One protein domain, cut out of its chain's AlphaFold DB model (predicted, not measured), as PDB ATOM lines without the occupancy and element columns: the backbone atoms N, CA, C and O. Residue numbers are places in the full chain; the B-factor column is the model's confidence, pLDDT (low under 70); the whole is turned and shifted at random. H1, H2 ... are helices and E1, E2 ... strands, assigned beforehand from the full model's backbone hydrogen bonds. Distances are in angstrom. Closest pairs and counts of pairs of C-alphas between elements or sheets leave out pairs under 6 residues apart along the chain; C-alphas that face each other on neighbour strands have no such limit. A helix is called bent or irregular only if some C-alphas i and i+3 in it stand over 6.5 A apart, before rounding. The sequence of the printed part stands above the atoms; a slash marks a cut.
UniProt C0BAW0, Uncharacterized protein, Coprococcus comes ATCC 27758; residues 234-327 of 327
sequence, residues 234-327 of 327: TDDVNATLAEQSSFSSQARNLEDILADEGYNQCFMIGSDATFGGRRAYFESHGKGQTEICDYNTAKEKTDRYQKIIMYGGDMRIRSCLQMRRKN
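AT A GLANCE: This is residues 234 to 327 of the 327 residues of an uncharacterized protein of Coprococcus comes ATCC 27758 (UniProt C0BAW0). What shape does the model show? Two short parallel strands, E1 and E2, have residues 278 to 284 of H3 packed on them, with H1 packed on H3's other side from the strands and H2 near where the strands begin. H4 and H5 lie beyond the strands' far ends, and residues 316 to 327, with H6, stick out as a tail. What makes it up? The printed part has 94 residues, mostly helix by class, with six named helices and two strands in the order H1 H2 E1 H3 E2 H4 H5 H6; it is loose, with a radius of gyration of the C-alphas of 16.8 A and spans of 50 by 37 by 27 A.

IN THESE COORDINATES: Where do the elements run? H1 is residues 237 to 242, from C-alpha 237 at (-26.370, -1.558, 15.950); H2 is 254 to 260, E1 265 to 268, H3 275 to 284 with 15.2 A, E2 290 to 293, H4 297 to 300, H5 304 to 313 with 15.3 A, and H6 320 to 324, ending at C-alpha 324 at (-14.703, -18.515, 48.803). Is any helix uneven? H3 is irregular: C-alphas 276 and 279 are 8.3 A apart.

HOW THE PARTS SIT: How do the strands pair? E1 and E2 are parallel at 24 degrees, with N 267 and O 291 2.8 A apart, within hydrogen-bond range. E1, H3 and E2 form a strand-helix-strand unit, two parallel neighbour strands with a helix between, its crossover right-handed. Which helices meet? H1 and H3 touch at a steep tilt of 49 degrees, closest at the C-alphas of Ala 242 and Gly 277, 4.2 A. H4 and H5 only just touch, with 3 pairs of C-alphas within 8 A, the closest those of Ala 298 and Gln 306, 5.3 A. How are the helix backbones? Every O i to N i+4 pair is within hydrogen-bond range in H1, H2 and H6, but 4 of 6 in H3 and 5 of 6 in H5; H4 is too short for such a pair.

THE WHOLE: How far does it reach? The two C-alphas farthest apart, those of Gln 250 and Asn 327, the chain's last residue, are 50.7 A apart. Is it continuous and sure? The printed part has no cut, and the link H1 to H2 is long, with 11 residues. Residues 234 to 246 and 302 to 327 have pLDDT under 70.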
ATOM      1  N   THR A 234     -26.232  -1.418   8.743       40.97
ATOM      2  CA  THR A 234     -25.952  -0.257   9.599       40.97
ATOM      3  C   THR A 234     -24.735  -0.490  10.491       40.97
ATOM      4  O   THR A 234     -24.647  -1.477  11.219       40.97
ATOM      5  N   ASP A 235     -23.781   0.441  10.413       41.94
ATOM      6  CA  ASP A 235     -22.499   0.407  11.130       41.94
ATOM      7  C   ASP A 235     -22.643   0.639  12.645       41.94
ATOM      8  O   ASP A 235     -21.675   0.503  13.385       41.94
ATOM      9  N   ASP A 236     -23.855   0.949  13.112       48.94
ATOM     10  CA  ASP A 236     -24.164   1.219  14.510       48.94
ATOM     11  C   ASP A 236     -25.443   0.495  14.938       48.94
ATOM     12  O   ASP A 236     -26.565   0.985  14.774       48.94
ATOM     13  N   VAL A 237     -25.272  -0.704  15.485       50.03
ATOM     14  CA  VAL A 237     -26.370  -1.558  15.950       50.03
ATOM     15  C   VAL A 237     -27.119  -0.922  17.130       50.03
ATOM     16  O   VAL A 237     -28.329  -1.086  17.243       50.03
ATOM     17  N   ASN A 238     -26.440  -0.165  17.996       47.97
ATOM     18  CA  ASN A 238     -27.054   0.385  19.205       47.97
ATOM     19  C   ASN A 238     -27.743   1.730  18.958       47.97
ATOM     20  O   ASN A 238     -28.854   1.907  19.456       47.97
ATOM     21  N   ALA A 239     -27.160   2.643  18.173       46.22
ATOM     22  CA  ALA A 239     -27.863   3.863  17.777       46.22
ATOM     23  C   ALA A 239     -29.063   3.522  16.902       46.22
ATOM     24  O   ALA A 239     -30.143   4.048  17.135       46.22
ATOM     25  N   THR A 240     -28.948   2.560  15.980       51.28
ATOM     26  CA  THR A 240     -30.112   2.204  15.159       51.28
ATOM     27  C   THR A 240     -31.228   1.530  15.948       51.28
ATOM     28  O   THR A 240     -32.380   1.794  15.635       51.28
ATOM     29  N   LEU A 241     -30.950   0.735  16.988       55.47
ATOM     30  CA  LEU A 241     -32.010   0.158  17.831       55.47
ATOM     31  C   LEU A 241     -32.584   1.150  18.854       55.47
ATOM     32  O   LEU A 241     -33.766   1.063  19.179       55.47
ATOM     33  N   ALA A 242     -31.777   2.085  19.364       52.00
ATOM     34  CA  ALA A 242     -32.233   3.128  20.285       52.00
ATOM     35  C   ALA A 242     -33.001   4.262  19.578       52.00
ATOM     36  O   ALA A 242     -33.897   4.852  20.177       52.00
ATOM     37  N   GLU A 243     -32.681   4.552  18.312       52.47
ATOM     38  CA  GLU A 243     -33.350   5.563  17.475       52.47
ATOM     39  C   GLU A 243     -34.526   4.997  16.660       52.47
ATOM     40  O   GLU A 243     -35.259   5.741  16.001       52.47
ATOM     41  N   GLN A 244     -34.735   3.677  16.684       56.66
ATOM     42  CA  GLN A 244     -35.844   3.037  15.986       56.66
ATOM     43  C   GLN A 244     -37.182   3.330  16.672       56.66
ATOM     44  O   GLN A 244     -37.386   3.044  17.847       56.66
ATOM     45  N   SER A 245     -38.143   3.827  15.889       57.31
ATOM     46  CA  SER A 245     -39.540   3.999  16.323       57.31
ATOM     47  C   SER A 245     -40.322   2.681  16.414       57.31
ATOM     48  O   SER A 245     -41.441   2.671  16.921       57.31
ATOM     49  N   SER A 246     -39.754   1.579  15.912       62.72
ATOM     50  CA  SER A 246     -40.334   0.240  16.003       62.72
ATOM     51  C   SER A 246     -39.244  -0.829  16.057       62.72
ATOM     52  O   SER A 246     -38.371  -0.831  15.189       62.72
ATOM     53  N   PHE A 247     -39.335  -1.765  17.000       73.69
ATOM     54  CA  PHE A 247     -38.410  -2.895  17.147       73.69
ATOM     55  C   PHE A 247     -39.049  -4.174  16.597       73.69
ATOM     56  O   PHE A 247     -40.126  -4.542  17.051       73.69
ATOM     57  N   SER A 248     -38.420  -4.844  15.622       77.88
ATOM     58  CA  SER A 248     -38.848  -6.151  15.072       77.88
ATOM     59  C   SER A 248     -40.372  -6.344  14.941       77.88
ATOM     60  O   SER A 248     -40.907  -7.394  15.287       77.88
ATOM     61  N   SER A 249     -41.083  -5.348  14.402       74.25
ATOM     62  CA  SER A 249     -42.553  -5.221  14.480       74.25
ATOM     63  C   SER A 249     -43.370  -6.334  13.808       74.25
ATOM     64  O   SER A 249     -44.587  -6.400  13.968       74.25
ATOM     65  N   GLN A 250     -42.725  -7.215  13.040       81.00
ATOM     66  CA  GLN A 250     -43.362  -8.396  12.451       81.00
ATOM     67  C   GLN A 250     -43.338  -9.624  13.371       81.00
ATOM     68  O   GLN A 250     -44.047 -10.595  13.090       81.00
ATOM     69  N   ALA A 251     -42.531  -9.607  14.433       87.38
ATOM     70  CA  ALA A 251     -42.536 -10.635  15.463       87.38
ATOM     71  C   ALA A 251     -43.726 -10.412  16.403       87.38
ATOM     72  O   ALA A 251     -44.100  -9.276  16.690       87.38
ATOM     73  N   ARG A 252     -44.341 -11.505  16.858       91.62
ATOM     74  CA  ARG A 252     -45.373 -11.468  17.893       91.62
ATOM     75  C   ARG A 252     -44.785 -12.081  19.148       91.62
ATOM     76  O   ARG A 252     -44.490 -13.274  19.156       91.62
ATOM     77  N   ASN A 253     -44.646 -11.267  20.184       93.75
ATOM     78  CA  ASN A 253     -43.874 -11.640  21.361       93.75
ATOM     79  C   ASN A 253     -44.786 -11.923  22.554       93.75
ATOM     80  O   ASN A 253     -45.999 -11.686  22.518       93.75
ATOM     81  N   LEU A 254     -44.184 -12.428  23.629       95.75
ATOM     82  CA  LEU A 254     -44.847 -12.679  24.902       95.75
ATOM     83  C   LEU A 254     -45.646 -11.459  25.383       95.75
ATOM     84  O   LEU A 254     -46.790 -11.612  25.802       95.75
ATOM     85  N   GLU A 255     -45.089 -10.255  25.261       96.12
ATOM     86  CA  GLU A 255     -45.737  -9.017  25.693       96.12
ATOM     87  C   GLU A 255     -47.041  -8.751  24.929       96.12
ATOM     88  O   GLU A 255     -48.044  -8.350  25.524       96.12
ATOM     89  N   ASP A 256     -47.067  -9.025  23.621       95.56
ATOM     90  CA  ASP A 256     -48.263  -8.865  22.784       95.56
ATOM     91  C   ASP A 256     -49.358  -9.859  23.186       95.56
ATOM     92  O   ASP A 256     -50.533  -9.504  23.284       95.56
ATOM     93  N   ILE A 257     -48.965 -11.107  23.460       96.12
ATOM     94  CA  ILE A 257     -49.875 -12.177  23.889       96.12
ATOM     95  C   ILE A 257     -50.478 -11.848  25.261       96.12
ATOM     96  O   ILE A 257     -51.681 -12.008  25.463       96.12
ATOM     97  N   LEU A 258     -49.666 -11.361  26.201       96.62
ATOM     98  CA  LEU A 258     -50.131 -10.959  27.529       96.62
ATOM     99  C   LEU A 258     -51.058  -9.734  27.460       96.62
ATOM    100  O   LEU A 258     -52.084  -9.711  28.145       96.62
ATOM    101  N   ALA A 259     -50.756  -8.754  26.603       96.06
ATOM    102  CA  ALA A 259     -51.612  -7.585  26.391       96.06
ATOM    103  C   ALA A 259     -52.978  -7.968  25.792       96.06
ATOM    104  O   ALA A 259     -54.008  -7.450  26.225       96.06
ATOM    105  N   ASP A 260     -53.011  -8.902  24.833       94.75
ATOM    106  CA  ASP A 260     -54.258  -9.449  24.273       94.75
ATOM    107  C   ASP A 260     -55.146 -10.095  25.344       94.75
ATOM    108  O   ASP A 260     -56.373 -10.021  25.268       94.75
ATOM    109  N   GLU A 261     -54.529 -10.659  26.378       95.50
ATOM    110  CA  GLU A 261     -55.208 -11.291  27.504       95.50
ATOM    111  C   GLU A 261     -55.464 -10.346  28.687       95.50
ATOM    112  O   GLU A 261     -55.911 -10.791  29.749       95.50
ATOM    113  N   GLY A 262     -55.226  -9.043  28.518       95.38
ATOM    114  CA  GLY A 262     -55.550  -8.017  29.509       95.38
ATOM    115  C   GLY A 262     -54.627  -7.999  30.728       95.38
ATOM    116  O   GLY A 262     -55.041  -7.553  31.798       95.38
ATOM    117  N   TYR A 263     -53.399  -8.501  30.597       97.00
ATOM    118  CA  TYR A 263     -52.386  -8.373  31.641       97.00
ATOM    119  C   TYR A 263     -51.831  -6.949  31.709       97.00
ATOM    120  O   TYR A 263     -51.457  -6.367  30.693       97.00
ATOM    121  N   ASN A 264     -51.687  -6.435  32.932       96.38
ATOM    122  CA  ASN A 264     -50.861  -5.259  33.193       96.38
ATOM    123  C   ASN A 264     -49.392  -5.684  33.221       96.38
ATOM    124  O   ASN A 264     -49.044  -6.647  33.909       96.38
ATOM    125  N   GLN A 265     -48.544  -4.967  32.490       95.81
ATOM    126  CA  GLN A 265     -47.146  -5.336  32.280       95.81
ATOM    127  C   GLN A 265     -46.219  -4.236  32.788       95.81
ATOM    128  O   GLN A 265     -46.502  -3.050  32.621       95.81
ATOM    129  N   CYS A 266     -45.105  -4.632  33.402       94.56
ATOM    130  CA  CYS A 266     -44.076  -3.721  33.882       94.56
ATOM    131  C   CYS A 266     -42.694  -4.309  33.590       94.56
ATOM    132  O   CYS A 266     -42.405  -5.436  33.996       94.56
ATOM    133  N   PHE A 267     -41.844  -3.540  32.914       94.06
ATOM    134  CA  PHE A 267     -40.432  -3.849  32.729       94.06
ATOM    135  C   PHE A 267     -39.602  -3.043  33.729       94.06
ATOM    136  O   PHE A 267     -39.652  -1.814  33.737       94.06
ATOM    137  N   MET A 268     -38.831  -3.728  34.577       92.00
ATOM    138  CA  MET A 268     -38.017  -3.102  35.623       92.00
ATOM    139  C   MET A 268     -36.531  -3.292  35.335       92.00
ATOM    140  O   MET A 268     -36.084  -4.424  35.151       92.00
ATOM    141  N   ILE A 269     -35.752  -2.206  35.352       89.50
ATOM    142  CA  ILE A 269     -34.307  -2.283  35.112       89.50
ATOM    143  C   ILE A 269     -33.504  -1.208  35.852       89.50
ATOM    144  O   ILE A 269     -33.915  -0.059  35.962       89.50
ATOM    145  N   GLY A 270     -32.320  -1.581  36.348       85.25
ATOM    146  CA  GLY A 270     -31.415  -0.699  37.103       85.25
ATOM    147  C   GLY A 270     -30.590   0.290  36.267       85.25
ATOM    148  O   GLY A 270     -29.762   1.000  36.827       85.25
ATOM    149  N   SER A 271     -30.790   0.341  34.949       85.94
ATOM    150  CA  SER A 271     -30.090   1.232  34.008       85.94
ATOM    151  C   SER A 271     -31.087   2.064  33.200       85.94
ATOM    152  O   SER A 271     -32.287   1.832  33.294       85.94
ATOM    153  N   ASP A 272     -30.618   2.996  32.369       86.69
ATOM    154  CA  ASP A 272     -31.471   3.661  31.374       86.69
ATOM    155  C   ASP A 272     -32.032   2.630  30.377       86.69
ATOM    156  O   ASP A 272     -31.266   1.880  29.761       86.69
ATOM    157  N   ALA A 273     -33.358   2.558  30.219       89.25
ATOM    158  CA  ALA A 273     -33.978   1.604  29.298       89.25
ATOM    159  C   ALA A 273     -33.693   1.925  27.819       89.25
ATOM    160  O   ALA A 273     -33.806   1.044  26.975       89.25
ATOM    161  N   THR A 274     -33.291   3.150  27.485       85.94
ATOM    162  CA  THR A 274     -32.938   3.544  26.110       85.94
ATOM    163  C   THR A 274     -31.708   2.788  25.613       85.94
ATOM    164  O   THR A 274     -31.638   2.395  24.449       85.94
ATOM    165  N   PHE A 275     -30.753   2.521  26.509       79.56
ATOM    166  CA  PHE A 275     -29.553   1.766  26.171       79.56
ATOM    167  C   PHE A 275     -29.912   0.360  25.666       79.56
ATOM    168  O   PHE A 275     -30.762  -0.323  26.245       79.56
ATOM    169  N   GLY A 276     -29.268  -0.061  24.575       77.62
ATOM    170  CA  GLY A 276     -29.513  -1.349  23.923       77.62
ATOM    171  C   GLY A 276     -30.899  -1.493  23.283       77.62
ATOM    172  O   GLY A 276     -31.313  -2.616  23.026       77.62
ATOM    173  N   GLY A 277     -31.646  -0.399  23.074       81.88
ATOM    174  CA  GLY A 277     -32.956  -0.427  22.406       81.88
ATOM    175  C   GLY A 277     -34.098  -1.037  23.228       81.88
ATOM    176  O   GLY A 277     -35.176  -1.282  22.688       81.88
ATOM    177  N   ARG A 278     -33.908  -1.273  24.537       88.44
ATOM    178  CA  ARG A 278     -34.916  -1.934  25.395       88.44
ATOM    179  C   ARG A 278     -36.201  -1.110  25.505       88.44
ATOM    180  O   ARG A 278     -37.291  -1.669  25.473       88.44
ATOM    181  N   ARG A 279     -36.085   0.218  25.587       90.19
ATOM    182  CA  ARG A 279     -37.234   1.136  25.576       90.19
ATOM    183  C   ARG A 279     -38.040   0.995  24.289       90.19
ATOM    184  O   ARG A 279     -39.230   0.710  24.363       90.19
ATOM    185  N   ALA A 280     -37.378   1.100  23.136       87.88
ATOM    186  CA  ALA A 280     -38.015   0.922  21.835       87.88
ATOM    187  C   ALA A 280     -38.709  -0.446  21.728       87.88
ATOM    188  O   ALA A 280     -39.842  -0.517  21.256       87.88
ATOM    189  N   TYR A 281     -38.088  -1.518  22.230       90.38
ATOM    190  CA  TYR A 281     -38.693  -2.850  22.295       90.38
ATOM    191  C   TYR A 281     -40.004  -2.883  23.098       90.38
ATOM    192  O   TYR A 281     -41.041  -3.260  22.553       90.38
ATOM    193  N   PHE A 282     -39.980  -2.469  24.370       92.06
ATOM    194  CA  PHE A 282     -41.154  -2.551  25.252       92.06
ATOM    195  C   PHE A 282     -42.247  -1.524  24.925       92.06
ATOM    196  O   PHE A 282     -43.392  -1.719  25.326       92.06
ATOM    197  N   GLU A 283     -41.919  -0.449  24.202       90.19
ATOM    198  CA  GLU A 283     -42.902   0.488  23.644       90.19
ATOM    199  C   GLU A 283     -43.518  -0.042  22.335       90.19
ATOM    200  O   GLU A 283     -44.698   0.197  22.071       90.19
ATOM    201  N   SER A 284     -42.755  -0.804  21.539       88.25
ATOM    202  CA  SER A 284     -43.232  -1.424  20.290       88.25
ATOM    203  C   SER A 284     -44.098  -2.664  20.525       88.25
ATOM    204  O   SER A 284     -45.035  -2.905  19.764       88.25
ATOM    205  N   HIS A 285     -43.790  -3.446  21.562       90.44
ATOM    206  CA  HIS A 285     -44.500  -4.674  21.927       90.44
ATOM    207  C   HIS A 285     -45.394  -4.476  23.159       90.44
ATOM    208  O   HIS A 285     -45.248  -3.530  23.928       90.44
ATOM    209  N   GLY A 286     -46.384  -5.350  23.344       87.44
ATOM    210  CA  GLY A 286     -47.360  -5.225  24.432       87.44
ATOM    211  C   GLY A 286     -48.357  -4.087  24.218       87.44
ATOM    212  O   GLY A 286     -48.908  -3.552  25.179       87.44
ATOM    213  N   LYS A 287     -48.586  -3.697  22.954       87.25
ATOM    214  CA  LYS A 287     -49.519  -2.628  22.544       87.25
ATOM    215  C   LYS A 287     -49.227  -1.261  23.186       87.25
ATOM    216  O   LYS A 287     -50.153  -0.474  23.392       87.25
ATOM    217  N   GLY A 288     -47.966  -0.994  23.533       85.50
ATOM    218  CA  GLY A 288     -47.557   0.229  24.231       85.50
ATOM    219  C   GLY A 288     -48.104   0.340  25.660       85.50
ATOM    220  O   GLY A 288     -48.189   1.441  26.197       85.50
ATOM    221  N   GLN A 289     -48.525  -0.777  26.266       90.56
ATOM    222  CA  GLN A 289     -49.110  -0.817  27.614       90.56
ATOM    223  C   GLN A 289     -48.094  -1.180  28.702       90.56
ATOM    224  O   GLN A 289     -48.438  -1.177  29.884       90.56
ATOM    225  N   THR A 290     -46.858  -1.509  28.327       94.12
ATOM    226  CA  THR A 290     -45.809  -1.881  29.278       94.12
ATOM    227  C   THR A 290     -45.309  -0.647  30.027       94.12
ATOM    228  O   THR A 290     -44.740   0.265  29.429       94.12
ATOM    229  N   GLU A 291     -45.468  -0.621  31.351       94.31
ATOM    230  CA  GLU A 291     -44.830   0.400  32.184       94.31
ATOM    231  C   GLU A 291     -43.318   0.144  32.244       94.31
ATOM    232  O   GLU A 291     -42.879  -0.924  32.671       94.31
ATOM    233  N   ILE A 292     -42.509   1.130  31.854       92.25
ATOM    234  CA  ILE A 292     -41.048   1.051  31.947       92.25
ATOM    235  C   ILE A 292     -40.591   1.724  33.244       92.25
ATOM    236  O   ILE A 292     -40.653   2.943  33.389       92.25
ATOM    237  N   CYS A 293     -40.093   0.913  34.172       91.38
ATOM    238  CA  CYS A 293     -39.531   1.315  35.455       91.38
ATOM    239  C   CYS A 293     -38.002   1.204  35.408       91.38
ATOM    240  O   CYS A 293     -37.417   0.214  35.851       91.38
ATOM    241  N   ASP A 294     -37.358   2.224  34.844       89.12
ATOM    242  CA  ASP A 294     -35.907   2.283  34.651       89.12
ATOM    243  C   ASP A 294     -35.202   3.198  35.671       89.12
ATOM    244  O   ASP A 294     -35.838   3.792  36.547       89.12
ATOM    245  N   TYR A 295     -33.879   3.338  35.562       85.31
ATOM    246  CA  TYR A 295     -33.091   4.187  36.464       85.31
ATOM    247  C   TYR A 295     -33.550   5.655  36.495       85.31
ATOM    248  O   TYR A 295     -33.563   6.270  37.562       85.31
ATOM    249  N   ASN A 296     -33.944   6.221  35.350       85.25
ATOM    250  CA  ASN A 296     -34.374   7.617  35.257       85.25
ATOM    251  C   ASN A 296     -35.752   7.805  35.903       85.25
ATOM    252  O   ASN A 296     -35.928   8.681  36.749       85.25
ATOM    253  N   THR A 297     -36.686   6.897  35.626       85.19
ATOM    254  CA  THR A 297     -38.000   6.837  36.287       85.19
ATOM    255  C   THR A 297     -37.835   6.670  37.801       85.19
ATOM    256  O   THR A 297     -38.532   7.295  38.606       85.19
ATOM    257  N   ALA A 298     -36.846   5.869  38.204       83.31
ATOM    258  CA  ALA A 298     -36.455   5.659  39.586       83.31
ATOM    259  C   ALA A 298     -35.609   6.795  40.186       83.31
ATOM    260  O   ALA A 298     -35.246   6.696  41.354       83.31
ATOM    261  N   LYS A 299     -35.336   7.898  39.491       81.44
ATOM    262  CA  LYS A 299     -34.862   9.143  40.123       81.44
ATOM    263  C   LYS A 299     -35.998  10.101  40.455       81.44
ATOM    264  O   LYS A 299     -35.886  10.865  41.407       81.44
ATOM    265  N   GLU A 300     -37.068  10.061  39.671       81.69
ATOM    266  CA  GLU A 300     -38.144  11.054  39.719       81.69
ATOM    267  C   GLU A 300     -39.233  10.737  40.759       81.69
ATOM    268  O   GLU A 300     -39.864  11.653  41.285       81.69
ATOM    269  N   LYS A 301     -39.456   9.456  41.084       72.31
ATOM    270  CA  LYS A 301     -40.485   9.004  42.050       72.31
ATOM    271  C   LYS A 301     -39.912   8.911  43.494       72.31
ATOM    272  O   LYS A 301     -38.761   9.279  43.705       72.31
ATOM    273  N   THR A 302     -40.663   8.490  44.522       60.84
ATOM    274  CA  THR A 302     -40.145   8.323  45.918       60.84
ATOM    275  C   THR A 302     -40.591   7.022  46.620       60.84
ATOM    276  O   THR A 302     -40.553   6.917  47.849       60.84
ATOM    277  N   ASP A 303     -40.991   5.993  45.863       63.22
ATOM    278  CA  ASP A 303     -41.638   4.779  46.389       63.22
ATOM    279  C   ASP A 303     -40.696   3.603  46.718       63.22
ATOM    280  O   ASP A 303     -39.550   3.510  46.288       63.22
ATOM    281  N   ARG A 304     -41.195   2.620  47.485       56.84
ATOM    282  CA  ARG A 304     -40.424   1.450  47.965       56.84
ATOM    283  C   ARG A 304     -39.819   0.586  46.842       56.84
ATOM    284  O   ARG A 304     -38.726   0.054  47.032       56.84
ATOM    285  N   TYR A 305     -40.489   0.477  45.692       57.78
ATOM    286  CA  TYR A 305     -40.004  -0.241  44.498       57.78
ATOM    287  C   TYR A 305     -38.712   0.366  43.927       57.78
ATOM    288  O   TYR A 305     -37.870  -0.331  43.368       57.78
ATOM    289  N   GLN A 306     -38.507   1.656  44.168       59.91
ATOM    290  CA  GLN A 306     -37.377   2.436  43.692       59.91
ATOM    291  C   GLN A 306     -36.064   2.069  44.383       59.91
ATOM    292  O   GLN A 306     -35.012   2.087  43.754       59.91
ATOM    293  N   LYS A 307     -36.121   1.677  45.666       58.22
ATOM    294  CA  LYS A 307     -34.936   1.178  46.373       58.22
ATOM    295  C   LYS A 307     -34.379  -0.053  45.669       58.22
ATOM    296  O   LYS A 307     -33.176  -0.122  45.477       58.22
ATOM    297  N   ILE A 308     -35.229  -0.983  45.235       61.00
ATOM    298  CA  ILE A 308     -34.782  -2.205  44.548       61.00
ATOM    299  C   ILE A 308     -34.075  -1.851  43.231       61.00
ATOM    300  O   ILE A 308     -32.985  -2.352  42.980       61.00
ATOM    301  N   ILE A 309     -34.642  -0.928  42.446       62.53
ATOM    302  CA  ILE A 309     -34.062  -0.478  41.170       62.53
ATOM    303  C   ILE A 309     -32.737   0.272  41.389       62.53
ATOM    304  O   ILE A 309     -31.740  -0.033  40.736       62.53
ATOM    305  N   MET A 310     -32.690   1.206  42.347       57.06
ATOM    306  CA  MET A 310     -31.478   1.975  42.656       57.06
ATOM    307  C   MET A 310     -30.364   1.119  43.273       57.06
ATOM    308  O   MET A 310     -29.203   1.312  42.931       57.06
ATOM    309  N   TYR A 311     -30.690   0.153  44.142       55.06
ATOM    310  CA  TYR A 311     -29.698  -0.786  44.676       55.06
ATOM    311  C   TYR A 311     -29.229  -1.785  43.614       55.06
ATOM    312  O   TYR A 311     -28.076  -2.193  43.663       55.06
ATOM    313  N   GLY A 312     -30.075  -2.142  42.642       53.44
ATOM    314  CA  GLY A 312     -29.690  -2.975  41.503       53.44
ATOM    315  C   GLY A 312     -28.642  -2.325  40.601       53.44
ATOM    316  O   GLY A 312     -27.694  -2.993  40.205       53.44
ATOM    317  N   GLY A 313     -28.761  -1.017  40.344       50.62
ATOM    318  CA  GLY A 313     -27.762  -0.257  39.580       50.62
ATOM    319  C   GLY A 313     -26.418  -0.059  40.302       50.62
ATOM    320  O   GLY A 313     -25.408   0.171  39.646       50.62
ATOM    321  N   ASP A 314     -26.389  -0.176  41.635       44.38
ATOM    322  CA  ASP A 314     -25.184  -0.041  42.482       44.38
ATOM    323  C   ASP A 314     -24.728  -1.392  43.082       44.38
ATOM    324  O   ASP A 314     -23.867  -1.458  43.966       44.38
ATOM    325  N   MET A 315     -25.305  -2.515  42.624       45.22
ATOM    326  CA  MET A 315     -24.895  -3.841  43.077       45.22
ATOM    327  C   MET A 315     -23.499  -4.158  42.538       45.22
ATOM    328  O   MET A 315     -23.314  -4.625  41.417       45.22
ATOM    329  N   ARG A 316     -22.485  -3.960  43.383       44.59
ATOM    330  CA  ARG A 316     -21.165  -4.557  43.169       44.59
ATOM    331  C   ARG A 316     -21.278  -6.062  43.376       44.59
ATOM    332  O   ARG A 316     -21.296  -6.528  44.518       44.59
ATOM    333  N   ILE A 317     -21.328  -6.816  42.281       48.91
ATOM    334  CA  ILE A 317     -21.166  -8.269  42.317       48.91
ATOM    335  C   ILE A 317     -19.789  -8.549  42.929       48.91
ATOM    336  O   ILE A 317     -18.751  -8.138  42.404       48.91
ATOM    337  N   ARG A 318     -19.767  -9.191  44.102       49.66
ATOM    338  CA  ARG A 318     -18.513  -9.684  44.682       49.66
ATOM    339  C   ARG A 318     -18.013 -10.798  43.782       49.66
ATOM    340  O   ARG A 318     -18.784 -11.692  43.450       49.66
ATOM    341  N   SER A 319     -16.735 -10.774  43.422       54.44
ATOM    342  CA  SER A 319     -16.190 -11.853  42.602       54.44
ATOM    343  C   SER A 319     -16.341 -13.198  43.321       54.44
ATOM    344  O   SER A 319     -16.212 -13.278  44.546       54.44
ATOM    345  N   CYS A 320     -16.576 -14.268  42.562       57.03
ATOM    346  CA  CYS A 320     -16.669 -15.641  43.070       57.03
ATOM    347  C   CYS A 320     -15.505 -16.001  44.022       57.03
ATOM    348  O   CYS A 320     -15.689 -16.636  45.062       57.03
ATOM    349  N   LEU A 321     -14.303 -15.484  43.739       57.12
ATOM    350  CA  LEU A 321     -13.107 -15.630  44.577       57.12
ATOM    351  C   LEU A 321     -13.226 -14.972  45.964       57.12
ATOM    352  O   LEU A 321     -12.633 -15.456  46.930       57.12
ATOM    353  N   GLN A 322     -13.977 -13.877  46.091       58.47
ATOM    354  CA  GLN A 322     -14.246 -13.227  47.376       58.47
ATOM    355  C   GLN A 322     -15.268 -14.001  48.215       58.47
ATOM    356  O   GLN A 322     -15.190 -13.942  49.444       58.47
ATOM    357  N   MET A 323     -16.189 -14.735  47.581       56.75
ATOM    358  CA  MET A 323     -17.171 -15.574  48.281       56.75
ATOM    359  C   MET A 323     -16.511 -16.808  48.916       56.75
ATOM    360  O   MET A 323     -16.804 -17.127  50.065       56.75
ATOM    361  N   ARG A 324     -15.501 -17.398  48.258       58.50
ATOM    362  CA  ARG A 324     -14.703 -18.515  48.803       58.50
ATOM    363  C   ARG A 324     -14.016 -18.208  50.139       58.50
ATOM    364  O   ARG A 324     -13.830 -19.107  50.941       58.50
ATOM    365  N   ARG A 325     -13.608 -16.960  50.403       51.56
ATOM    366  CA  ARG A 325     -12.885 -16.608  51.647       51.56
ATOM    367  C   ARG A 325     -13.772 -16.568  52.898       51.56
ATOM    368  O   ARG A 325     -13.252 -16.297  53.976       51.56
ATOM    369  N   LYS A 326     -15.089 -16.745  52.757       48.91
ATOM    370  CA  LYS A 326     -16.057 -16.596  53.852       48.91
ATOM    371  C   LYS A 326     -16.700 -17.899  54.333       48.91
ATOM    372  O   LYS A 326     -17.363 -17.842  55.367       48.91
ATOM    373  N   ASN A 327     -16.473 -19.011  53.641       42.28
ATOM    374  CA  ASN A 327     -16.905 -20.349  54.046       42.28
ATOM    375  C   ASN A 327     -15.685 -21.182  54.443       42.28
ATOM    376  O   ASN A 327     -15.843 -22.044  55.331       42.28
TER     377      ASN A 327